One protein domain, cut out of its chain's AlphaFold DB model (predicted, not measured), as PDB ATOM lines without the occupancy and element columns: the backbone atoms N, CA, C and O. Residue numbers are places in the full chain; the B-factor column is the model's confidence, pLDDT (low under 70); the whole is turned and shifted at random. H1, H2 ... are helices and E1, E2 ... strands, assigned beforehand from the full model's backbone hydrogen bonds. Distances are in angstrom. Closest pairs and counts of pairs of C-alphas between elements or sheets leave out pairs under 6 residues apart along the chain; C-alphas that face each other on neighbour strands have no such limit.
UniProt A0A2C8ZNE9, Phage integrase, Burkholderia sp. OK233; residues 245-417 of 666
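AT A GLANCE: This is residues 245 to 417 of the 666 residues of the protein "Phage integrase" of Burkholderia sp. OK233 (UniProt A0A2C8ZNE9). Little regular structure: a compact body mostly of loops, with a small sheet E3-E4-E5, the hairpin E1 and E2 near it, and H1 and H3 partly side by side. The sheet is a meander, each strand the antiparallel neighbour of the one before. Of 173 printed residues, 55 are in named elements, class mixed, ordered H1 H2 E1 E2 E3 E4 E5 H3 H4. The radius of gyration of the C-alphas is 15.6 A, the spans 46 by 35 by 33 A.

HOW THE PARTS SIT: E4, residues 313 to 318, pairs with E3, residues 300 to 303 (N 301 and O 315, 2.8 A), and E5, residues 335 to 337 (N 337 and O 316, 2.7 A). E1, residues 272 to 275, and E2, residues 278 to 281, form an antiparallel hairpin, N 273 and O 280 at 2.8 A. H3, residues 349 to 363, only grazes the sheet with residues 349 to 354. H1, residues 245 to 253, touches H3 at a shallow tilt of 14 degrees, opposite ways; the closest C-alphas, of Val 250 and Val 349, are 6.6 A apart. H1 touches H2, residues 258 to 262. H4, residues 385 to 389, touches no helix. In the four helices every O i to N i+4 pair is within hydrogen-bond range.

IN THESE COORDINATES: H3 is 20.7 A long, E4 16.4 A. C-alpha 245 is at (131.544, -31.612, -17.682), C-alpha 389 at (121.589, -22.531, -45.000).

THE WHOLE: The printed part has no cut. The links E2 to E3, E4 to E5, E5 to H3 and H3 to H4 are long. Residues 304 to 312 and 323 have pLDDT under 70.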
ATOM      1  N   TRP A 245     131.758 -31.996 -19.063       97.56
ATOM      2  CA  TRP A 245     131.544 -31.612 -17.682       97.56
ATOM      3  C   TRP A 245     131.260 -30.120 -17.564       97.56
ATOM      4  O   TRP A 245     130.302 -29.751 -16.891       97.56
ATOM      5  N   VAL A 246     131.965 -29.274 -18.320       98.25
ATOM      6  CA  VAL A 246     131.626 -27.847 -18.437       98.25
ATOM      7  C   VAL A 246     130.231 -27.670 -19.047       98.25
ATOM      8  O   VAL A 246     129.438 -26.883 -18.539       98.25
ATOM      9  N   ALA A 247     129.859 -28.453 -20.068       97.75
ATOM     10  CA  ALA A 247     128.504 -28.409 -20.633       97.75
ATOM     11  C   ALA A 247     127.426 -28.755 -19.591       97.75
ATOM     12  O   ALA A 247     126.355 -28.139 -19.555       97.75
ATOM     13  N   LEU A 248     127.703 -29.740 -18.729       97.44
ATOM     14  CA  LEU A 248     126.813 -30.108 -17.633       97.44
ATOM     15  C   LEU A 248     126.754 -29.018 -16.553       97.44
ATOM     16  O   LEU A 248     125.664 -28.701 -16.078       97.44
ATOM     17  N   LEU A 249     127.888 -28.399 -16.218       97.50
ATOM     18  CA  LEU A 249     127.960 -27.275 -15.284       97.50
ATOM     19  C   LEU A 249     127.132 -26.086 -15.785       97.50
ATOM     20  O   LEU A 249     126.300 -25.551 -15.058       97.50
ATOM     21  N   VAL A 250     127.249 -25.746 -17.067       96.62
ATOM     22  CA  VAL A 250     126.437 -24.704 -17.712       96.62
ATOM     23  C   VAL A 250     124.951 -25.039 -17.638       96.62
ATOM     24  O   VAL A 250     124.136 -24.158 -17.384       96.62
ATOM     25  N   LYS A 251     124.567 -26.314 -17.793       95.56
ATOM     26  CA  LYS A 251     123.175 -26.755 -17.607       95.56
ATOM     27  C   LYS A 251     122.673 -26.629 -16.170       95.56
ATOM     28  O   LYS A 251     121.453 -26.526 -16.017       95.56
ATOM     29  N   LEU A 252     123.567 -26.677 -15.180       95.44
ATOM     30  CA  LEU A 252     123.277 -26.448 -13.766       95.44
ATOM     31  C   LEU A 252     123.225 -24.958 -13.420       95.44
ATOM     32  O   LEU A 252     122.550 -24.614 -12.458       95.44
ATOM     33  N   ILE A 253     123.913 -24.080 -14.155       93.44
ATOM     34  CA  ILE A 253     123.925 -22.625 -13.911       93.44
ATOM     35  C   ILE A 253     122.799 -21.926 -14.678       93.44
ATOM     36  O   ILE A 253     122.006 -21.194 -14.089       93.44
ATOM     37  N   LEU A 254     122.702 -22.176 -15.985       92.12
ATOM     38  CA  LEU A 254     121.785 -21.481 -16.881       92.12
ATOM     39  C   LEU A 254     120.543 -22.328 -17.196       92.12
ATOM     40  O   LEU A 254     120.656 -23.516 -17.539       92.12
ATOM     41  N   PRO A 255     119.340 -21.725 -17.228       90.31
ATOM     42  CA  PRO A 255     118.108 -22.412 -17.607       90.31
ATOM     43  C   PRO A 255     118.012 -22.649 -19.125       90.31
ATOM     44  O   PRO A 255     116.945 -22.519 -19.714       90.31
ATOM     45  N   LEU A 256     119.097 -23.023 -19.804       90.88
ATOM     46  CA  LEU A 256     119.128 -23.313 -21.241       90.88
ATOM     47  C   LEU A 256     118.645 -24.733 -21.553       90.88
ATOM     48  O   LEU A 256     118.737 -25.644 -20.725       90.88
ATOM     49  N   ARG A 257     118.141 -24.945 -22.774       89.81
ATOM     50  CA  ARG A 257     117.877 -26.301 -23.286       89.81
ATOM     51  C   ARG A 257     119.197 -26.994 -23.610       89.81
ATOM     52  O   ARG A 257     120.124 -26.353 -24.093       89.81
ATOM     53  N   THR A 258     119.256 -28.314 -23.448       91.31
ATOM     54  CA  THR A 258     120.446 -29.109 -23.805       91.31
ATOM     55  C   THR A 258     120.858 -28.905 -25.262       91.31
ATOM     56  O   THR A 258     122.040 -28.756 -25.545       91.31
ATOM     57  N   SER A 259     119.891 -28.808 -26.178       89.00
ATOM     58  CA  SER A 259     120.165 -28.524 -27.590       89.00
ATOM     59  C   SER A 259     120.807 -27.156 -27.823       89.00
ATOM     60  O   SER A 259     121.573 -27.038 -28.763       89.00
ATOM     61  N   GLN A 260     120.501 -26.145 -26.996       92.31
ATOM     62  CA  GLN A 260     121.106 -24.811 -27.100       92.31
ATOM     63  C   GLN A 260     122.541 -24.836 -26.578       92.31
ATOM     64  O   GLN A 260     123.434 -24.382 -27.272       92.31
ATOM     65  N   VAL A 261     122.770 -25.432 -25.398       95.12
ATOM     66  CA  VAL A 261     124.117 -25.520 -24.803       95.12
ATOM     67  C   VAL A 261     125.092 -26.211 -25.752       95.12
ATOM     68  O   VAL A 261     126.176 -25.701 -25.984       95.12
ATOM     69  N   ARG A 262     124.694 -27.344 -26.344       94.94
ATOM     70  CA  ARG A 262     125.565 -28.154 -27.211       94.94
ATOM     71  C   ARG A 262     126.101 -27.403 -28.432       94.94
ATOM     72  O   ARG A 262     127.175 -27.751 -28.899       94.94
ATOM     73  N   VAL A 263     125.351 -26.430 -28.948       94.31
ATOM     74  CA  VAL A 263     125.666 -25.723 -30.200       94.31
ATOM     75  C   VAL A 263     126.146 -24.291 -29.975       94.31
ATOM     76  O   VAL A 263     126.228 -23.541 -30.941       94.31
ATOM     77  N   LEU A 264     126.450 -23.902 -28.730       96.44
ATOM     78  CA  LEU A 264     126.994 -22.575 -28.439       96.44
ATOM     79  C   LEU A 264     128.292 -22.337 -29.211       96.44
ATOM     80  O   LEU A 264     129.147 -23.222 -29.296       96.44
ATOM     81  N   ASP A 265     128.420 -21.130 -29.748       96.50
ATOM     82  CA  ASP A 265     129.627 -20.668 -30.418       96.50
ATOM     83  C   ASP A 265     130.635 -20.155 -29.375       96.50
ATOM     84  O   ASP A 265     130.277 -19.446 -28.439       96.50
ATOM     85  N   SER A 266     131.891 -20.554 -29.507       96.25
ATOM     86  CA  SER A 266     133.013 -20.187 -28.634       96.25
ATOM     87  C   SER A 266     133.410 -18.716 -28.736       96.25
ATOM     88  O   SER A 266     133.959 -18.155 -27.790       96.25
ATOM     89  N   GLY A 267     133.132 -18.090 -29.875       94.00
ATOM     90  CA  GLY A 267     133.616 -16.769 -30.221       94.00
ATOM     91  C   GLY A 267     135.057 -16.735 -30.749       94.00
ATOM     92  O   GLY A 267     135.651 -15.664 -30.815       94.00
ATOM     93  N   GLU A 268     135.631 -17.880 -31.130       95.50
ATOM     94  CA  GLU A 268     137.003 -17.973 -31.662       95.50
ATOM     95  C   GLU A 268     137.219 -17.145 -32.943       95.50
ATOM     96  O   GLU A 268     138.303 -16.615 -33.163       95.50
ATOM     97  N   ALA A 269     136.182 -16.997 -33.774       95.38
ATOM     98  CA  ALA A 269     136.237 -16.259 -35.041       95.38
ATOM     99  C   ALA A 269     135.741 -14.802 -34.938       95.38
ATOM    100  O   ALA A 269     135.605 -14.125 -35.955       95.38
ATOM    101  N   GLU A 270     135.425 -14.313 -33.737       94.44
ATOM    102  CA  GLU A 270     134.812 -12.992 -33.541       94.44
ATOM    103  C   GLU A 270     135.761 -11.846 -33.856       94.44
ATOM    104  O   GLU A 270     136.970 -11.996 -33.731       94.44
ATOM    105  N   THR A 271     135.230 -10.672 -34.204       94.31
ATOM    106  CA  THR A 271     136.079  -9.486 -34.422       94.31
ATOM    107  C   THR A 271     136.673  -8.969 -33.109       94.31
ATOM    108  O   THR A 271     137.836  -8.571 -33.056       94.31
ATOM    109  N   TRP A 272     135.870  -8.973 -32.043       93.06
ATOM    110  CA  TRP A 272     136.274  -8.561 -30.699       93.06
ATOM    111  C   TRP A 272     136.213  -9.760 -29.767       93.06
ATOM    112  O   TRP A 272     135.194 -10.450 -29.709       93.06
ATOM    113  N   ARG A 273     137.281  -9.984 -29.008       91.81
ATOM    114  CA  ARG A 273     137.404 -11.093 -28.069       91.81
ATOM    115  C   ARG A 273     137.262 -10.587 -26.642       91.81
ATOM    116  O   ARG A 273     137.906  -9.620 -26.249       91.81
ATOM    117  N   TYR A 274     136.415 -11.261 -25.871       90.69
ATOM    118  CA  TYR A 274     136.322 -11.043 -24.434       90.69
ATOM    119  C   TYR A 274     137.408 -11.860 -23.728       90.69
ATOM    120  O   TYR A 274     137.423 -13.090 -23.869       90.69
ATOM    121  N   MET A 275     138.308 -11.183 -23.016       89.50
ATOM    122  CA  MET A 275     139.404 -11.783 -22.257       89.50
ATOM    123  C   MET A 275     139.541 -11.122 -20.889       89.50
ATOM    124  O   MET A 275     139.742  -9.909 -20.800       89.50
ATOM    125  N   SER A 276     139.443 -11.911 -19.820       85.88
ATOM    126  CA  SER A 276     139.707 -11.487 -18.437       85.88
ATOM    127  C   SER A 276     139.023 -10.164 -18.058       85.88
ATOM    128  O   SER A 276     139.638  -9.262 -17.493       85.88
ATOM    129  N   GLY A 277     137.742 -10.015 -18.407       83.81
ATOM    130  CA  GLY A 277     136.976  -8.804 -18.097       83.81
ATOM    131  C   GLY A 277     137.030  -7.693 -19.147       83.81
ATOM    132  O   GLY A 277     136.301  -6.715 -19.003       83.81
ATOM    133  N   ARG A 278     137.852  -7.815 -20.195       88.38
ATOM    134  CA  ARG A 278     138.090  -6.756 -21.190       88.38
ATOM    135  C   ARG A 278     137.800  -7.227 -22.610       88.38
ATOM    136  O   ARG A 278     137.758  -8.421 -22.888       88.38
ATOM    137  N   TRP A 279     137.591  -6.269 -23.509       90.38
ATOM    138  CA  TRP A 279     137.409  -6.517 -24.937       90.38
ATOM    139  C   TRP A 279     138.659  -6.105 -25.704       90.38
ATOM    140  O   TRP A 279     139.066  -4.948 -25.632       90.38
ATOM    141  N   GLU A 280     139.223  -7.029 -26.472       91.75
ATOM    142  CA  GLU A 280     140.428  -6.808 -27.274       91.75
ATOM    143  C   GLU A 280     140.185  -7.240 -28.732       91.75
ATOM    144  O   GLU A 280     139.332  -8.101 -28.981       91.75
ATOM    145  N   PRO A 281     140.860  -6.639 -29.731       92.50
ATOM    146  CA  PRO A 281     140.782  -7.108 -31.114       92.50
ATOM    147  C   PRO A 281     141.262  -8.559 -31.229       92.50
ATOM    148  O   PRO A 281     142.296  -8.917 -30.667       92.50
ATOM    149  N   ASN A 282     140.529  -9.399 -31.960       93.56
ATOM    150  CA  ASN A 282     140.920 -10.793 -32.149       93.56
ATOM    151  C   ASN A 282     142.062 -10.902 -33.171       93.56
ATOM    152  O   ASN A 282     141.906 -10.515 -34.327       93.56
ATOM    153  N   SER A 283     143.198 -11.449 -32.741       90.06
ATOM    154  CA  SER A 283     144.392 -11.665 -33.567       90.06
ATOM    155  C   SER A 283     144.475 -13.065 -34.186       90.06
ATOM    156  O   SER A 283     145.451 -13.374 -34.870       90.06
ATOM    157  N   SER A 284     143.484 -13.933 -33.956       89.38
ATOM    158  CA  SER A 284     143.490 -15.290 -34.507       89.38
ATOM    159  C   SER A 284     143.371 -15.291 -36.036       89.38
ATOM    160  O   SER A 284     142.660 -14.482 -36.628       89.38
ATOM    161  N   GLY A 285     144.011 -16.265 -36.694       90.69
ATOM    162  CA  GLY A 285     143.941 -16.417 -38.155       90.69
ATOM    163  C   GLY A 285     142.551 -16.791 -38.693       90.69
ATOM    164  O   GLY A 285     142.337 -16.760 -39.901       90.69
ATOM    165  N   ILE A 286     141.610 -17.139 -37.810       93.69
ATOM    166  CA  ILE A 286     140.212 -17.445 -38.146       93.69
ATOM    167  C   ILE A 286     139.253 -16.302 -37.793       93.69
ATOM    168  O   ILE A 286     138.046 -16.456 -37.993       93.69
ATOM    169  N   ALA A 287     139.762 -15.180 -37.271       93.94
ATOM    170  CA  ALA A 287     138.971 -13.992 -36.991       93.94
ATOM    171  C   ALA A 287     138.307 -13.471 -38.276       93.94
ATOM    172  O   ALA A 287     138.911 -13.425 -39.348       93.94
ATOM    173  N   GLN A 288     137.042 -13.079 -38.170       93.25
ATOM    174  CA  GLN A 288     136.244 -12.574 -39.281       93.25
ATOM    175  C   GLN A 288     135.544 -11.267 -38.903       93.25
ATOM    176  O   GLN A 288     135.385 -10.928 -37.729       93.25
ATOM    177  N   GLY A 289     135.076 -10.548 -39.923       90.38
ATOM    178  CA  GLY A 289     134.463  -9.230 -39.776       90.38
ATOM    179  C   GLY A 289     135.492  -8.102 -39.722       90.38
ATOM    180  O   GLY A 289     136.696  -8.320 -39.832       90.38
ATOM    181  N   SER A 290     135.003  -6.874 -39.591       88.06
ATOM    182  CA  SER A 290     135.825  -5.666 -39.477       88.06
ATOM    183  C   SER A 290     135.383  -4.845 -38.271       88.06
ATOM    184  O   SER A 290     134.286  -5.033 -37.754       88.06
ATOM    185  N   ILE A 291     136.190  -3.873 -37.838       85.69
ATOM    186  CA  ILE A 291     135.791  -2.954 -36.758       85.69
ATOM    187  C   ILE A 291     134.469  -2.237 -37.093       85.69
ATOM    188  O   ILE A 291     133.630  -2.060 -36.213       85.69
ATOM    189  N   SER A 292     134.260  -1.878 -38.365       85.19
ATOM    190  CA  SER A 292     133.039  -1.221 -38.852       85.19
ATOM    191  C   SER A 292     131.836  -2.159 -38.979       85.19
ATOM    192  O   SER A 292     130.696  -1.721 -38.838       85.19
ATOM    193  N   ARG A 293     132.068  -3.448 -39.236       86.88
ATOM    194  CA  ARG A 293     131.033  -4.477 -39.349       86.88
ATOM    195  C   ARG A 293     131.508  -5.737 -38.621       86.88
ATOM    196  O   ARG A 293     131.951  -6.695 -39.268       86.88
ATOM    197  N   PRO A 294     131.463  -5.725 -37.277       91.19
ATOM    198  CA  PRO A 294     132.028  -6.806 -36.494       91.19
ATOM    199  C   PRO A 294     131.190  -8.070 -36.658       91.19
ATOM    200  O   PRO A 294     129.957  -8.026 -36.620       91.19
ATOM    201  N   LEU A 295     131.862  -9.214 -36.791       91.56
ATOM    202  CA  LEU A 295     131.236 -10.478 -36.443       91.56
ATOM    203  C   LEU A 295     130.968 -10.450 -34.936       91.56
ATOM    204  O   LEU A 295     131.794  -9.956 -34.163       91.56
ATOM    205  N   GLN A 296     129.762 -10.895 -34.576       90.69
ATOM    206  CA  GLN A 296     129.281 -11.058 -33.208       90.69
ATOM    207  C   GLN A 296     128.318 -12.254 -33.182       90.69
ATOM    208  O   GLN A 296     127.113 -12.070 -33.356       90.69
ATOM    209  N   GLN A 297     128.811 -13.483 -33.077       91.62
ATOM    210  CA  GLN A 297     128.023 -14.733 -33.024       91.62
ATOM    211  C   GLN A 297     128.413 -15.658 -31.857       91.62
ATOM    212  O   GLN A 297     127.627 -16.530 -31.480       91.62
ATOM    213  N   GLY A 298     129.578 -15.427 -31.258       93.88
ATOM    214  CA  GLY A 298     130.110 -16.088 -30.078       93.88
ATOM    215  C   GLY A 298     129.230 -15.936 -28.844       93.88
ATOM    216  O   GLY A 298     128.394 -15.034 -28.739       93.88
ATOM    217  N   VAL A 299     129.449 -16.821 -27.870       95.25
ATOM    218  CA  VAL A 299     128.725 -16.826 -26.593       95.25
ATOM    219  C   VAL A 299     128.911 -15.532 -25.803       95.25
ATOM    220  O   VAL A 299     128.024 -15.170 -25.038       95.25
ATOM    221  N   PHE A 300     130.013 -14.807 -26.008       93.81
ATOM    222  CA  PHE A 300     130.221 -13.475 -25.449       93.81
ATOM    223  C   PHE A 300     129.741 -12.411 -26.432       93.81
ATOM    224  O   PHE A 300     130.219 -12.326 -27.561       93.81
ATOM    225  N   ARG A 301     128.819 -11.561 -25.983       88.00
ATOM    226  CA  ARG A 301     128.288 -10.443 -26.760       88.00
ATOM    227  C   ARG A 301     128.723  -9.133 -26.136       88.00
ATOM    228  O   ARG A 301     128.434  -8.879 -24.969       88.00
ATOM    229  N   ARG A 302     129.360  -8.290 -26.945       85.94
ATOM    230  CA  ARG A 302     129.653  -6.904 -26.589       85.94
ATOM    231  C   ARG A 302     128.366  -6.093 -26.685       85.94
ATOM    232  O   ARG A 302     127.794  -5.990 -27.769       85.94
ATOM    233  N   THR A 303     127.915  -5.536 -25.572       72.00
ATOM    234  CA  THR A 303     126.811  -4.577 -25.534       72.00
ATOM    235  C   THR A 303     127.407  -3.185 -25.378       72.00
ATOM    236  O   THR A 303     128.138  -2.905 -24.433       72.00
ATOM    237  N   SER A 304     127.182  -2.325 -26.370       62.50
ATOM    238  CA  SER A 304     127.432  -0.895 -26.223       62.50
ATOM    239  C   SER A 304     126.201  -0.302 -25.559       62.50
ATOM    240  O   SER A 304     125.146  -0.230 -26.196       62.50
ATOM    241  N   ASP A 305     126.314   0.086 -24.295       48.34
ATOM    242  CA  ASP A 305     125.315   0.963 -23.704       48.34
ATOM    243  C   ASP A 305     125.276   2.243 -24.557       48.34
ATOM    244  O   ASP A 305     126.309   2.787 -24.951       48.34
ATOM    245  N   LEU A 306     124.073   2.658 -24.962       41.88
ATOM    246  CA  LEU A 306     123.804   3.754 -25.912       41.88
ATOM    247  C   LEU A 306     124.215   5.144 -25.379       41.88
ATOM    248  O   LEU A 306     123.807   6.167 -25.926       41.88
ATOM    249  N   VAL A 307     125.015   5.192 -24.314       36.56
ATOM    250  CA  VAL A 307     125.497   6.403 -23.662       36.56
ATOM    251  C   VAL A 307     126.999   6.495 -23.905       36.56
ATOM    252  O   VAL A 307     127.786   5.668 -23.447       36.56
ATOM    253  N   ALA A 308     127.402   7.499 -24.683       35.38
ATOM    254  CA  ALA A 308     128.801   7.771 -24.972       35.38
ATOM    255  C   ALA A 308     129.586   7.977 -23.661       35.38
ATOM    256  O   ALA A 308     129.352   8.954 -22.954       35.38
ATOM    257  N   GLY A 309     130.506   7.058 -23.344       44.53
ATOM    258  CA  GLY A 309     131.419   7.171 -22.199       44.53
ATOM    259  C   GLY A 309     131.508   5.946 -21.282       44.53
ATOM    260  O   GLY A 309     132.452   5.871 -20.500       44.53
ATOM    261  N   GLU A 310     130.596   4.972 -21.378       47.94
ATOM    262  CA  GLU A 310     130.648   3.761 -20.541       47.94
ATOM    263  C   GLU A 310     131.506   2.633 -21.147       47.94
ATOM    264  O   GLU A 310     131.601   2.452 -22.366       47.94
ATOM    265  N   VAL A 311     132.154   1.855 -20.270       54.47
ATOM    266  CA  VAL A 311     132.931   0.663 -20.645       54.47
ATOM    267  C   VAL A 311     131.969  -0.378 -21.233       54.47
ATOM    268  O   VAL A 311     130.973  -0.694 -20.585       54.47
ATOM    269  N   PRO A 312     132.240  -0.949 -22.423       60.84
ATOM    270  CA  PRO A 312     131.341  -1.911 -23.052       60.84
ATOM    271  C   PRO A 312     131.067  -3.106 -22.133       60.84
ATOM    272  O   PRO A 312     131.984  -3.845 -21.762       60.84
ATOM    273  N   SER A 313     129.791  -3.307 -21.809       71.56
ATOM    274  CA  SER A 313     129.315  -4.409 -20.986       71.56
ATOM    275  C   SER A 313     129.349  -5.738 -21.764       71.56
ATOM    276  O   SER A 313     129.435  -5.779 -22.999       71.56
ATOM    277  N   VAL A 314     129.369  -6.860 -21.036       82.88
ATOM    278  CA  VAL A 314     129.350  -8.213 -21.613       82.88
ATOM    279  C   VAL A 314     128.030  -8.896 -21.277       82.88
ATOM    280  O   VAL A 314     127.600  -8.934 -20.127       82.88
ATOM    281  N   ALA A 315     127.400  -9.475 -22.291       86.62
ATOM    282  CA  ALA A 315     126.238 -10.336 -22.138       86.62
ATOM    283  C   ALA A 315     126.515 -11.713 -22.746       86.62
ATOM    284  O   ALA A 315     127.444 -11.884 -23.539       86.62
ATOM    285  N   LEU A 316     125.693 -12.704 -22.400       90.06
ATOM    286  CA  LEU A 316     125.732 -13.992 -23.082       90.06
ATOM    287  C   LEU A 316     124.882 -13.928 -24.348       90.06
ATOM    288  O   LEU A 316     123.822 -13.307 -24.363       90.06
ATOM    289  N   TYR A 317     125.300 -14.607 -25.406       92.25
ATOM    290  CA  TYR A 317     124.499 -14.771 -26.608       92.25
ATOM    291  C   TYR A 317     124.275 -16.244 -26.914       92.25
ATOM    292  O   TYR A 317     125.191 -17.061 -26.955       92.25
ATOM    293  N   ILE A 318     123.004 -16.582 -27.106       93.25
ATOM    294  CA  ILE A 318     122.564 -17.928 -27.431       93.25
ATOM    295  C   ILE A 318     122.196 -17.918 -28.907       93.25
ATOM    296  O   ILE A 318     121.143 -17.407 -29.282       93.25
ATOM    297  N   ASN A 319     123.044 -18.517 -29.736       89.81
ATOM    298  CA  ASN A 319     122.941 -18.533 -31.200       89.81
ATOM    299  C   ASN A 319     121.713 -19.278 -31.765       89.81
ATOM    300  O   ASN A 319     121.528 -19.337 -32.978       89.81
ATOM    301  N   THR A 320     120.853 -19.855 -30.914       85.12
ATOM    302  CA  THR A 320     119.604 -20.504 -31.339       85.12
ATOM    303  C   THR A 320     118.426 -20.227 -30.400       85.12
ATOM    304  O   THR A 320     118.530 -20.306 -29.171       85.12
ATOM    305  N   ASN A 321     117.249 -19.997 -30.979       81.62
ATOM    306  CA  ASN A 321     115.990 -19.752 -30.285       81.62
ATOM    307  C   ASN A 321     114.781 -20.419 -30.970       81.62
ATOM    308  O   ASN A 321     113.985 -19.776 -31.650       81.62
ATOM    309  N   LYS A 322     114.626 -21.733 -30.729       77.75
ATOM    310  CA  LYS A 322     113.537 -22.632 -31.184       77.75
ATOM    311  C   LYS A 322     112.494 -21.989 -32.116       77.75
ATOM    312  O   LYS A 322     112.638 -22.080 -33.327       77.75
ATOM    313  N   THR A 323     111.418 -21.428 -31.557       65.44
ATOM    314  CA  THR A 323     110.282 -20.900 -32.326       65.44
ATOM    315  C   THR A 323     110.481 -19.459 -32.778       65.44
ATOM    316  O   THR A 323     109.871 -19.065 -33.761       65.44
ATOM    317  N   ALA A 324     111.309 -18.674 -32.083       74.19
ATOM    318  CA  ALA A 324     111.569 -17.283 -32.453       74.19
ATOM    319  C   ALA A 324     112.472 -17.168 -33.695       74.19
ATOM    320  O   ALA A 324     112.391 -16.184 -34.419       74.19
ATOM    321  N   ASP A 325     113.273 -18.198 -33.972       79.94
ATOM    322  CA  ASP A 325     114.166 -18.260 -35.133       79.94
ATOM    323  C   ASP A 325     113.491 -18.761 -36.414       79.94
ATOM    324  O   ASP A 325     114.157 -18.835 -37.447       79.94
ATOM    325  N   ILE A 326     112.214 -19.168 -36.362       74.81
ATOM    326  CA  ILE A 326     111.528 -19.805 -37.501       74.81
ATOM    327  C   ILE A 326     111.537 -18.895 -38.733       74.81
ATOM    328  O   ILE A 326     111.786 -19.382 -39.829       74.81
ATOM    329  N   SER A 327     111.318 -17.594 -38.539       75.56
ATOM    330  CA  SER A 327     111.255 -16.590 -39.606       75.56
ATOM    331  C   SER A 327     112.530 -15.752 -39.747       75.56
ATOM    332  O   SER A 327     112.503 -14.734 -40.425       75.56
ATOM    333  N   ARG A 328     113.626 -16.123 -39.070       81.62
ATOM    334  CA  ARG A 328     114.884 -15.354 -39.051       81.62
ATOM    335  C   ARG A 328     115.993 -16.087 -39.786       81.62
ATOM    336  O   ARG A 328     116.001 -17.321 -39.790       81.62
ATOM    337  N   SER A 329     116.971 -15.361 -40.319       81.12
ATOM    338  CA  SER A 329     118.130 -15.946 -41.007       81.12
ATOM    339  C   SER A 329     119.445 -15.274 -40.606       81.12
ATOM    340  O   SER A 329     119.461 -14.139 -40.131       81.12
ATOM    341  N   GLY A 330     120.549 -16.013 -40.742       83.31
ATOM    342  CA  GLY A 330     121.902 -15.532 -40.483       83.31
ATOM    343  C   GLY A 330     122.056 -14.893 -39.093       83.31
ATOM    344  O   GLY A 330     121.703 -15.529 -38.095       83.31
ATOM    345  N   PRO A 331     122.572 -13.651 -39.004       77.50
ATOM    346  CA  PRO A 331     122.928 -13.010 -37.738       77.50
ATOM    347  C   PRO A 331     121.727 -12.623 -36.861       77.50
ATOM    348  O   PRO A 331     121.917 -12.307 -35.689       77.50
ATOM    349  N   GLU A 332     120.503 -12.650 -37.400       80.69
ATOM    350  CA  GLU A 332     119.275 -12.309 -36.665       80.69
ATOM    351  C   GLU A 332     118.757 -13.452 -35.780       80.69
ATOM    352  O   GLU A 332     117.886 -13.249 -34.921       80.69
ATOM    353  N   LYS A 333     119.254 -14.674 -36.006       86.00
ATOM    354  CA  LYS A 333     118.918 -15.832 -35.176       86.00
ATOM    355  C   LYS A 333     119.453 -15.655 -33.757       86.00
ATOM    356  O   LYS A 333     120.354 -14.864 -33.502       86.00
ATOM    357  N   GLY A 334     118.897 -16.405 -32.813       88.81
ATOM    358  CA  GLY A 334     119.356 -16.383 -31.433       88.81
ATOM    359  C   GLY A 334     118.862 -15.178 -30.632       88.81
ATOM    360  O   GLY A 334     117.913 -14.485 -31.004       88.81
ATOM    361  N   TYR A 335     119.447 -14.987 -29.452       87.56
ATOM    362  CA  TYR A 335     119.065 -13.920 -28.528       87.56
ATOM    363  C   TYR A 335     120.172 -13.613 -27.521       87.56
ATOM    364  O   TYR A 335     120.985 -14.475 -27.179       87.56
ATOM    365  N   VAL A 336     120.167 -12.377 -27.025       85.50
ATOM    366  CA  VAL A 336     121.014 -11.947 -25.911       85.50
ATOM    367  C   VAL A 336     120.367 -12.382 -24.599       85.50
ATOM    368  O   VAL A 336     119.173 -12.175 -24.380       85.50
ATOM    369  N   LEU A 337     121.165 -12.994 -23.734       84.12
ATOM    370  CA  LEU A 337     120.821 -13.427 -22.390       84.12
ATOM    371  C   LEU A 337     121.674 -12.608 -21.406       84.12
ATOM    372  O   LEU A 337     122.845 -12.928 -21.192       84.12
ATOM    373  N   PRO A 338     121.107 -11.543 -20.810       79.50
ATOM    374  CA  PRO A 338     121.754 -10.831 -19.717       79.50
ATOM    375  C   PRO A 338     121.917 -11.777 -18.528       79.50
ATOM    376  O   PRO A 338     120.945 -12.396 -18.084       79.50
ATOM    377  N   TRP A 339     123.143 -11.922 -18.034       83.81
ATOM    378  CA  TRP A 339     123.457 -12.774 -16.892       83.81
ATOM    379  C   TRP A 339     124.438 -12.071 -15.963       83.81
ATOM    380  O   TRP A 339     125.196 -11.208 -16.397       83.81
ATOM    381  N   ILE A 340     124.417 -12.453 -14.690       76.44
ATOM    382  CA  ILE A 340     125.289 -11.877 -13.669       76.44
ATOM    383  C   ILE A 340     126.751 -12.274 -13.901       76.44
ATOM    384  O   ILE A 340     127.060 -13.444 -14.141       76.44
ATOM    385  N   LEU A 341     127.647 -11.290 -13.822       74.81
ATOM    386  CA  LEU A 341     129.090 -11.501 -13.880       74.81
ATOM    387  C   LEU A 341     129.619 -11.872 -12.484       74.81
ATOM    388  O   LEU A 341     129.226 -11.266 -11.490       74.81
ATOM    389  N   GLY A 342     130.546 -12.830 -12.411       75.06
ATOM    390  CA  GLY A 342     131.219 -13.191 -11.163       75.06
ATOM    391  C   GLY A 342     130.468 -14.226 -10.320       75.06
ATOM    392  O   GLY A 342     129.841 -15.144 -10.851       75.06
ATOM    393  N   GLY A 343     130.587 -14.099  -8.996       79.31
ATOM    394  CA  GLY A 343     130.092 -15.070  -8.018       79.31
ATOM    395  C   GLY A 343     131.118 -16.146  -7.657       79.31
ATOM    396  O   GLY A 343     132.280 -16.089  -8.064       79.31
ATOM    397  N   ALA A 344     130.681 -17.136  -6.875       86.06
ATOM    398  CA  ALA A 344     131.511 -18.293  -6.561       86.06
ATOM    399  C   ALA A 344     131.960 -18.991  -7.853       86.06
ATOM    400  O   ALA A 344     131.222 -19.031  -8.840       86.06
ATOM    401  N   VAL A 345     133.163 -19.565  -7.844       87.31
ATOM    402  CA  VAL A 345     133.793 -20.144  -9.040       87.31
ATOM    403  C   VAL A 345     132.868 -21.147  -9.740       87.31
ATOM    404  O   VAL A 345     132.681 -21.068 -10.948       87.31
ATOM    405  N   HIS A 346     132.179 -22.018  -8.999       87.06
ATOM    406  CA  HIS A 346     131.234 -23.009  -9.538       87.06
ATOM    407  C   HIS A 346     129.916 -22.427 -10.089       87.06
ATOM    408  O   HIS A 346     129.091 -23.169 -10.624       87.06
ATOM    409  N   GLN A 347     129.697 -21.118  -9.959       88.81
ATOM    410  CA  GLN A 347     128.537 -20.384 -10.481       88.81
ATOM    411  C   GLN A 347     128.917 -19.388 -11.591       88.81
ATOM    412  O   GLN A 347     128.048 -18.969 -12.359       88.81
ATOM    413  N   ASN A 348     130.203 -19.043 -11.719       91.69
ATOM    414  CA  ASN A 348     130.689 -18.071 -12.691       91.69
ATOM    415  C   ASN A 348     130.759 -18.673 -14.103       91.69
ATOM    416  O   ASN A 348     131.758 -19.256 -14.522       91.69
ATOM    417  N   VAL A 349     129.674 -18.531 -14.861       93.12
ATOM    418  CA  VAL A 349     129.572 -19.102 -16.210       93.12
ATOM    419  C   VAL A 349     130.497 -18.431 -17.230       93.12
ATOM    420  O   VAL A 349     130.982 -19.108 -18.132       93.12
ATOM    421  N   PHE A 350     130.777 -17.131 -17.077       92.50
ATOM    422  CA  PHE A 350     131.681 -16.397 -17.970       92.50
ATOM    423  C   PHE A 350     133.098 -16.962 -17.872       92.50
ATOM    424  O   PHE A 350     133.693 -17.285 -18.898       92.50
ATOM    425  N   TYR A 351     133.566 -17.194 -16.640       94.81
ATOM    426  CA  TYR A 351     134.844 -17.849 -16.369       94.81
ATOM    427  C   TYR A 351     134.941 -19.220 -17.045       94.81
ATOM    428  O   TYR A 351     135.903 -19.494 -17.753       94.81
ATOM    429  N   TRP A 352     133.930 -20.082 -16.882       96.56
ATOM    430  CA  TRP A 352     133.975 -21.429 -17.461       96.56
ATOM    431  C   TRP A 352     133.865 -21.452 -18.985       96.56
ATOM    432  O   TRP A 352     134.452 -22.334 -19.612       96.56
ATOM    433  N   PHE A 353     133.133 -20.517 -19.593       97.25
ATOM    434  CA  PHE A 353     133.096 -20.389 -21.050       97.25
ATOM    435  C   PHE A 353     134.438 -19.929 -21.615       97.25
ATOM    436  O   PHE A 353     134.910 -20.524 -22.579       97.25
ATOM    437  N   GLU A 354     135.061 -18.923 -21.002       95.94
ATOM    438  CA  GLU A 354     136.374 -18.412 -21.403       95.94
ATOM    439  C   GLU A 354     137.444 -19.493 -21.235       95.94
ATOM    440  O   GLU A 354     138.105 -19.866 -22.198       95.94
ATOM    441  N   LYS A 355     137.506 -20.107 -20.052       96.94
ATOM    442  CA  LYS A 355     138.457 -21.177 -19.749       96.94
ATOM    443  C   LYS A 355     138.313 -22.377 -20.685       96.94
ATOM    444  O   LYS A 355     139.311 -22.950 -21.115       96.94
ATOM    445  N   LEU A 356     137.080 -22.772 -21.022       98.31
ATOM    446  CA  LEU A 356     136.858 -23.852 -21.983       98.31
ATOM    447  C   LEU A 356     137.253 -23.446 -23.406       98.31
ATOM    448  O   LEU A 356     137.817 -24.275 -24.114       98.31
ATOM    449  N   ARG A 357     136.959 -22.213 -23.836       97.25
ATOM    450  CA  ARG A 357     137.384 -21.700 -25.147       97.25
ATOM    451  C   ARG A 357     138.903 -21.767 -25.268       97.25
ATOM    452  O   ARG A 357     139.399 -22.349 -26.225       97.25
ATOM    453  N   ASP A 358     139.624 -21.249 -24.282       96.62
ATOM    454  CA  ASP A 358     141.084 -21.193 -24.319       96.62
ATOM    455  C   ASP A 358     141.698 -22.612 -24.277       96.62
ATOM    456  O   ASP A 358     142.637 -22.914 -25.014       96.62
ATOM    457  N   TRP A 359     141.096 -23.539 -23.516       97.88
ATOM    458  CA  TRP A 359     141.466 -24.963 -23.547       97.88
ATOM    459  C   TRP A 359     141.235 -25.599 -24.926       97.88
ATOM    460  O   TRP A 359     142.067 -26.363 -25.412       97.88
ATOM    461  N   GLN A 360     140.110 -25.290 -25.576       97.62
ATOM    462  CA  GLN A 360     139.797 -25.807 -26.906       97.62
ATOM    463  C   GLN A 360     140.751 -25.258 -27.968       97.62
ATOM    464  O   GLN A 360     141.203 -26.023 -28.811       97.62
ATOM    465  N   GLU A 361     141.094 -23.972 -27.927       95.69
ATOM    466  CA  GLU A 361     142.059 -23.373 -28.856       95.69
ATOM    467  C   GLU A 361     143.436 -24.033 -28.753       95.69
ATOM    468  O   GLU A 361     144.079 -24.280 -29.772       95.69
ATOM    469  N   LYS A 362     143.865 -24.378 -27.533       96.19
ATOM    470  CA  LYS A 362     145.169 -24.997 -27.284       96.19
ATOM    471  C   LYS A 362     145.211 -26.490 -27.623       96.19
ATOM    472  O   LYS A 362     146.125 -26.937 -28.309       96.19
ATOM    473  N   TYR A 363     144.228 -27.267 -27.162       96.94
ATOM    474  CA  TYR A 363     144.268 -28.738 -27.232       96.94
ATOM    475  C   TYR A 363     143.364 -29.349 -28.311       96.94
ATOM    476  O   TYR A 363     143.458 -30.544 -28.599       96.94
ATOM    477  N   ASN A 364     142.482 -28.558 -28.924       96.56
ATOM    478  CA  ASN A 364     141.586 -28.986 -30.001       96.56
ATOM    479  C   ASN A 364     141.317 -27.845 -31.015       96.56
ATOM    480  O   ASN A 364     140.155 -27.436 -31.209       96.56
ATOM    481  N   PRO A 365     142.386 -27.300 -31.632       95.69
ATOM    482  CA  PRO A 365     142.299 -26.136 -32.505       95.69
ATOM    483  C   PRO A 365     141.453 -26.418 -33.747       95.69
ATOM    484  O   PRO A 365     141.386 -27.543 -34.253       95.69
ATOM    485  N   ILE A 366     140.836 -25.363 -34.270       96.00
ATOM    486  CA  ILE A 366     140.068 -25.379 -35.515       96.00
ATOM    487  C   ILE A 366     140.676 -24.397 -36.514       96.00
ATOM    488  O   ILE A 366     141.202 -23.354 -36.141       96.00
ATOM    489  N   SER A 367     140.591 -24.726 -37.801       94.25
ATOM    490  CA  SER A 367     141.116 -23.890 -38.889       94.25
ATOM    491  C   SER A 367     140.044 -23.052 -39.587       94.25
ATOM    492  O   SER A 367     140.374 -22.183 -40.390       94.25
ATOM    493  N   ARG A 368     138.760 -23.312 -39.315       94.56
ATOM    494  CA  ARG A 368     137.625 -22.575 -39.882       94.56
ATOM    495  C   ARG A 368     136.368 -22.727 -39.033       94.56
ATOM    496  O   ARG A 368     136.241 -23.668 -38.247       94.56
ATOM    497  N   ARG A 369     135.398 -21.847 -39.283       95.19
ATOM    498  CA  ARG A 369     134.015 -22.013 -38.819       95.19
ATOM    499  C   ARG A 369     133.376 -23.223 -39.510       95.19
ATOM    500  O   ARG A 369     133.665 -23.519 -40.671       95.19
ATOM    501  N   THR A 370     132.528 -23.929 -38.775       94.81
ATOM    502  CA  THR A 370     131.832 -25.137 -39.236       94.81
ATOM    503  C   THR A 370     130.470 -24.767 -39.795       94.81
ATOM    504  O   THR A 370     129.703 -24.089 -39.106       94.81
ATOM    505  N   SER A 371     130.139 -25.244 -40.996       92.81
ATOM    506  CA  SER A 371     128.811 -25.016 -41.549       92.81
ATOM    507  C   SER A 371     127.783 -25.963 -40.945       92.81
ATOM    508  O   SER A 371     128.056 -27.130 -40.659       92.81
ATOM    509  N   TRP A 372     126.561 -25.467 -40.750       90.44
ATOM    510  CA  TRP A 372     125.475 -26.271 -40.184       90.44
ATOM    511  C   TRP A 372     125.026 -27.394 -41.125       90.44
ATOM    512  O   TRP A 372     124.482 -28.390 -40.653       90.44
ATOM    513  N   THR A 373     125.285 -27.262 -42.427       87.81
ATOM    514  CA  THR A 373     125.022 -28.288 -43.449       87.81
ATOM    515  C   THR A 373     125.902 -29.529 -43.286       87.81
ATOM    516  O   THR A 373     125.512 -30.615 -43.702       87.81
ATOM    517  N   GLU A 374     127.052 -29.406 -42.619       89.75
ATOM    518  CA  GLU A 374     127.967 -30.520 -42.340       89.75
ATOM    519  C   GLU A 374     127.489 -31.392 -41.164       89.75
ATOM    520  O   GLU A 374     128.004 -32.489 -40.926       89.75
ATOM    521  N   LEU A 375     126.507 -30.912 -40.392       87.75
ATOM    522  CA  LEU A 375     126.054 -31.567 -39.173       87.75
ATOM    523  C   LEU A 375     125.040 -32.675 -39.454       87.75
ATOM    524  O   LEU A 375     123.950 -32.444 -39.969       87.75
ATOM    525  N   ASP A 376     125.341 -33.879 -38.967       81.69
ATOM    526  CA  ASP A 376     124.391 -34.992 -39.010       81.69
ATOM    527  C   ASP A 376     123.404 -35.015 -37.816       81.69
ATOM    528  O   ASP A 376     123.534 -34.290 -36.819       81.69
ATOM    529  N   ARG A 377     122.426 -35.934 -37.868       79.81
ATOM    530  CA  ARG A 377     121.386 -36.121 -36.834       79.81
ATOM    531  C   ARG A 377     121.917 -36.355 -35.415       79.81
ATOM    532  O   ARG A 377     121.193 -36.130 -34.442       79.81
ATOM    533  N   ARG A 378     123.156 -36.840 -35.257       82.88
ATOM    534  CA  ARG A 378     123.745 -37.034 -33.922       82.88
ATOM    535  C   ARG A 378     123.969 -35.691 -33.228       82.88
ATOM    536  O   ARG A 378     123.923 -35.626 -31.998       82.88
ATOM    537  N   HIS A 379     124.183 -34.642 -34.018       84.19
ATOM    538  CA  HIS A 379     124.503 -33.289 -33.590       84.19
ATOM    539  C   HIS A 379     123.257 -32.405 -33.558       84.19
ATOM    540  O   HIS A 379     123.014 -31.727 -32.560       84.19
ATOM    541  N   ILE A 380     122.404 -32.480 -34.575       83.44
ATOM    542  CA  ILE A 380     121.232 -31.610 -34.694       83.44
ATOM    543  C   ILE A 380     119.953 -32.395 -34.987       83.44
ATOM    544  O   ILE A 380     119.975 -33.541 -35.419       83.44
ATOM    545  N   ILE A 381     118.793 -31.806 -34.698       79.75
ATOM    546  CA  ILE A 381     117.524 -32.315 -35.230       79.75
ATOM    547  C   ILE A 381     117.509 -32.107 -36.740       79.75
ATOM    548  O   ILE A 381     117.970 -31.070 -37.200       79.75
ATOM    549  N   VAL A 382     116.980 -33.082 -37.484       79.56
ATOM    550  CA  VAL A 382     116.854 -32.978 -38.942       79.56
ATOM    551  C   VAL A 382     116.086 -31.720 -39.316       79.56
ATOM    552  O   VAL A 382     115.039 -31.408 -38.737       79.56
ATOM    553  N   LYS A 383     116.665 -31.002 -40.269       81.19
ATOM    554  CA  LYS A 383     116.246 -29.707 -40.790       81.19
ATOM    555  C   LYS A 383     116.342 -29.756 -42.308       81.19
ATOM    556  O   LYS A 383     117.111 -30.558 -42.826       81.19
ATOM    557  N   SER A 384     115.545 -28.935 -42.986       79.75
ATOM    558  CA  SER A 384     115.649 -28.807 -44.440       79.75
ATOM    559  C   SER A 384     116.934 -28.071 -44.809       79.75
ATOM    560  O   SER A 384     117.465 -27.308 -43.995       79.75
ATOM    561  N   ASP A 385     117.389 -28.225 -46.048       80.44
ATOM    562  CA  ASP A 385     118.578 -27.523 -46.543       80.44
ATOM    563  C   ASP A 385     118.410 -26.003 -46.443       80.44
ATOM    564  O   ASP A 385     119.302 -25.306 -45.970       80.44
ATOM    565  N   VAL A 386     117.207 -25.501 -46.742       82.00
ATOM    566  CA  VAL A 386     116.838 -24.085 -46.569       82.00
ATOM    567  C   VAL A 386     117.006 -23.632 -45.115       82.00
ATOM    568  O   VAL A 386     117.495 -22.537 -44.845       82.00
ATOM    569  N   GLN A 387     116.623 -24.471 -44.147       82.56
ATOM    570  CA  GLN A 387     116.816 -24.145 -42.736       82.56
ATOM    571  C   GLN A 387     118.285 -24.148 -42.341       82.56
ATOM    572  O   GLN A 387     118.677 -23.278 -41.568       82.56
ATOM    573  N   LEU A 388     119.061 -25.126 -42.816       84.25
ATOM    574  CA  LEU A 388     120.487 -25.255 -42.513       84.25
ATOM    575  C   LEU A 388     121.284 -24.087 -43.099       84.25
ATOM    576  O   LEU A 388     122.060 -23.481 -42.368       84.25
ATOM    577  N   ALA A 389     121.004 -23.702 -44.346       83.44
ATOM    578  CA  ALA A 389     121.589 -22.531 -45.000       83.44
ATOM    579  C   ALA A 389     121.263 -21.214 -44.273       83.44
ATOM    580  O   ALA A 389     122.016 -20.248 -44.343       83.44
ATOM    581  N   GLY A 390     120.147 -21.171 -43.540       84.25
ATOM    582  CA  GLY A 390     119.771 -20.018 -42.731       84.25
ATOM    583  C   GLY A 390     120.563 -19.860 -41.429       84.25
ATOM    584  O   GLY A 390     120.382 -18.837 -40.766       84.25
ATOM    585  N   TYR A 391     121.377 -20.836 -41.008       87.38
ATOM    586  CA  TYR A 391     122.216 -20.710 -39.811       87.38
ATOM    587  C   TYR A 391     123.594 -20.137 -40.157       87.38
ATOM    588  O   TYR A 391     124.212 -20.589 -41.117       87.38
ATOM    589  N   PRO A 392     124.115 -19.187 -39.362       89.25
ATOM    590  CA  PRO A 392     125.493 -18.750 -39.516       89.25
ATOM    591  C   PRO A 392     126.449 -19.876 -39.108       89.25
ATOM    592  O   PRO A 392     126.221 -20.553 -38.100       89.25
ATOM    593  N   ASP A 393     127.534 -20.048 -39.864       93.00
ATOM    594  CA  ASP A 393     128.611 -20.982 -39.519       93.00
ATOM    595  C   ASP A 393     129.123 -20.723 -38.095       93.00
ATOM    596  O   ASP A 393     129.094 -19.590 -37.613       93.00
ATOM    597  N   ALA A 394     129.607 -21.749 -37.400       94.50
ATOM    598  CA  ALA A 394     129.938 -21.622 -35.984       94.50
ATOM    599  C   ALA A 394     131.268 -22.272 -35.596       94.50
ATOM    600  O   ALA A 394     131.661 -23.309 -36.138       94.50
ATOM    601  N   CYS A 395     131.940 -21.684 -34.611       96.69
ATOM    602  CA  CYS A 395     133.055 -22.296 -33.892       96.69
ATOM    603  C   CYS A 395     132.508 -22.949 -32.619       96.69
ATOM    604  O   CYS A 395     132.464 -22.318 -31.569       96.69
ATOM    605  N   PHE A 396     132.040 -24.198 -32.683       97.50
ATOM    606  CA  PHE A 396     131.344 -24.819 -31.549       97.50
ATOM    607  C   PHE A 396     132.224 -24.917 -30.292       97.50
ATOM    608  O   PHE A 396     133.251 -25.597 -30.292       97.50
ATOM    609  N   LEU A 397     131.786 -24.292 -29.193       97.94
ATOM    610  CA  LEU A 397     132.478 -24.305 -27.898       97.94
ATOM    611  C   LEU A 397     132.535 -25.711 -27.300       97.94
ATOM    612  O   LEU A 397     133.548 -26.153 -26.757       97.94
ATOM    613  N   PHE A 398     131.431 -26.443 -27.419       97.75
ATOM    614  CA  PHE A 398     131.308 -27.794 -26.895       97.75
ATOM    615  C   PHE A 398     131.587 -28.824 -27.980       97.75
ATOM    616  O   PHE A 398     130.673 -29.502 -28.441       97.75
ATOM    617  N   ARG A 399     132.854 -28.942 -28.370       96.56
ATOM    618  CA  ARG A 399     133.365 -29.909 -29.353       96.56
ATOM    619  C   ARG A 399     134.358 -30.881 -28.714       96.56
ATOM    620  O   ARG A 399     134.948 -30.555 -27.691       96.56
ATOM    621  N   LEU A 400     134.508 -32.086 -29.253       95.38
ATOM    622  CA  LEU A 400     135.224 -33.171 -28.569       95.38
ATOM    623  C   LEU A 400     136.517 -33.575 -29.295       95.38
ATOM    624  O   LEU A 400     136.421 -34.047 -30.430       95.38
ATOM    625  N   PRO A 401     137.705 -33.488 -28.659       94.75
ATOM    626  CA  PRO A 401     138.954 -33.971 -29.262       94.75
ATOM    627  C   PRO A 401     138.985 -35.496 -29.430       94.75
ATOM    628  O   PRO A 401     139.734 -36.026 -30.252       94.75
ATOM    629  N   GLU A 402     138.145 -36.220 -28.683       91.94
ATOM    630  CA  GLU A 402     138.054 -37.682 -28.732       91.94
ATOM    631  C   GLU A 402     137.285 -38.180 -29.958       91.94
ATOM    632  O   GLU A 402     137.264 -39.381 -30.241       91.94
ATOM    633  N   TYR A 403     136.627 -37.278 -30.687       91.62
ATOM    634  CA  TYR A 403     136.035 -37.612 -31.970       91.62
ATOM    635  C   TYR A 403     137.111 -37.887 -33.034       91.62
ATOM    636  O   TYR A 403     138.250 -37.414 -32.927       91.62
ATOM    637  N   PRO A 404     136.762 -38.646 -34.093       90.69
ATOM    638  CA  PRO A 404     137.606 -38.755 -35.278       90.69
ATOM    639  C   PRO A 404     137.997 -37.369 -35.797       90.69
ATOM    640  O   PRO A 404     137.193 -36.444 -35.703       90.69
ATOM    641  N   ALA A 405     139.194 -37.227 -36.375       90.06
ATOM    642  CA  ALA A 405     139.759 -35.928 -36.763       90.06
ATOM    643  C   ALA A 405     138.783 -35.040 -37.563       90.06
ATOM    644  O   ALA A 405     138.593 -33.873 -37.229       90.06
ATOM    645  N   HIS A 406     138.076 -35.620 -38.539       89.62
ATOM    646  CA  HIS A 406     137.088 -34.923 -39.372       89.62
ATOM    647  C   HIS A 406     135.804 -34.492 -38.634       89.62
ATOM    648  O   HIS A 406     134.974 -33.821 -39.224       89.62
ATOM    649  N   MET A 407     135.607 -34.885 -37.374       91.94
ATOM    650  CA  MET A 407     134.446 -34.519 -36.549       91.94
ATOM    651  C   MET A 407     134.833 -33.704 -35.312       91.94
ATOM    652  O   MET A 407     133.952 -33.303 -34.560       91.94
ATOM    653  N   ARG A 408     136.125 -33.464 -35.050       94.44
ATOM    654  CA  ARG A 408     136.581 -32.772 -33.827       94.44
ATOM    655  C   ARG A 408     136.071 -31.340 -33.688       94.44
ATOM    656  O   ARG A 408     136.030 -30.826 -32.577       94.44
ATOM    657  N   HIS A 409     135.665 -30.731 -34.801       94.62
ATOM    658  CA  HIS A 409     135.060 -29.403 -34.879       94.62
ATOM    659  C   HIS A 409     133.526 -29.424 -34.744       94.62
ATOM    660  O   HIS A 409     132.916 -28.369 -34.623       94.62
ATOM    661  N   PHE A 410     132.887 -30.599 -34.715       95.62
ATOM    662  CA  PHE A 410     131.438 -30.733 -34.541       95.62
ATOM    663  C   PHE A 410     131.025 -30.610 -33.067       95.62
ATOM    664  O   PHE A 410     131.800 -30.954 -32.167       95.62
ATOM    665  N   PRO A 411     129.783 -30.169 -32.787       95.38
ATOM    666  CA  PRO A 411     129.312 -30.015 -31.419       95.38
ATOM    667  C   PRO A 411     129.135 -31.373 -30.720       95.38
ATOM    668  O   PRO A 411     129.145 -32.445 -31.327       95.38
ATOM    669  N   LEU A 412     128.903 -31.353 -29.409       93.00
ATOM    670  CA  LEU A 412     128.557 -32.537 -28.622       93.00
ATOM    671  C   LEU A 412     127.362 -33.269 -29.237       93.00
ATOM    672  O   LEU A 412     126.393 -32.631 -29.645       93.00
ATOM    673  N   GLN A 413     127.363 -34.602 -29.225       90.12
ATOM    674  CA  GLN A 413     126.206 -35.406 -29.645       90.12
ATOM    675  C   GLN A 413     125.120 -35.463 -28.557       90.12
ATOM    676  O   GLN A 413     125.400 -35.297 -27.370       90.12
ATOM    677  N   ASP A 414     123.869 -35.732 -28.949       79.25
ATOM    678  CA  ASP A 414     122.687 -35.564 -28.079       79.25
ATOM    679  C   ASP A 414     122.720 -36.375 -26.783       79.25
ATOM    680  O   ASP A 414     122.335 -35.882 -25.728       79.25
ATOM    681  N   LYS A 415     123.231 -37.604 -26.846       82.19
ATOM    682  CA  LYS A 415     123.210 -38.557 -25.726       82.19
ATOM    683  C   LYS A 415     124.459 -38.534 -24.858       82.19
ATOM    684  O   LYS A 415     124.560 -39.316 -23.915       82.19
ATOM    685  N   VAL A 416     125.420 -37.666 -25.170       86.38
ATOM    686  CA  VAL A 416     126.712 -37.644 -24.473       86.38
ATOM    687  C   VAL A 416     126.546 -37.207 -23.017       86.38
ATOM    688  O   VAL A 416     127.161 -37.791 -22.130       86.38
ATOM    689  N   LEU A 417     125.667 -36.234 -22.760       91.31
ATOM    690  CA  LEU A 417     125.465 -35.670 -21.424       91.31
ATOM    691  C   LEU A 417     124.624 -36.557 -20.500       91.31
ATOM    692  O   LEU A 417     124.754 -36.441 -19.285       91.31
TER     693      LEU A 417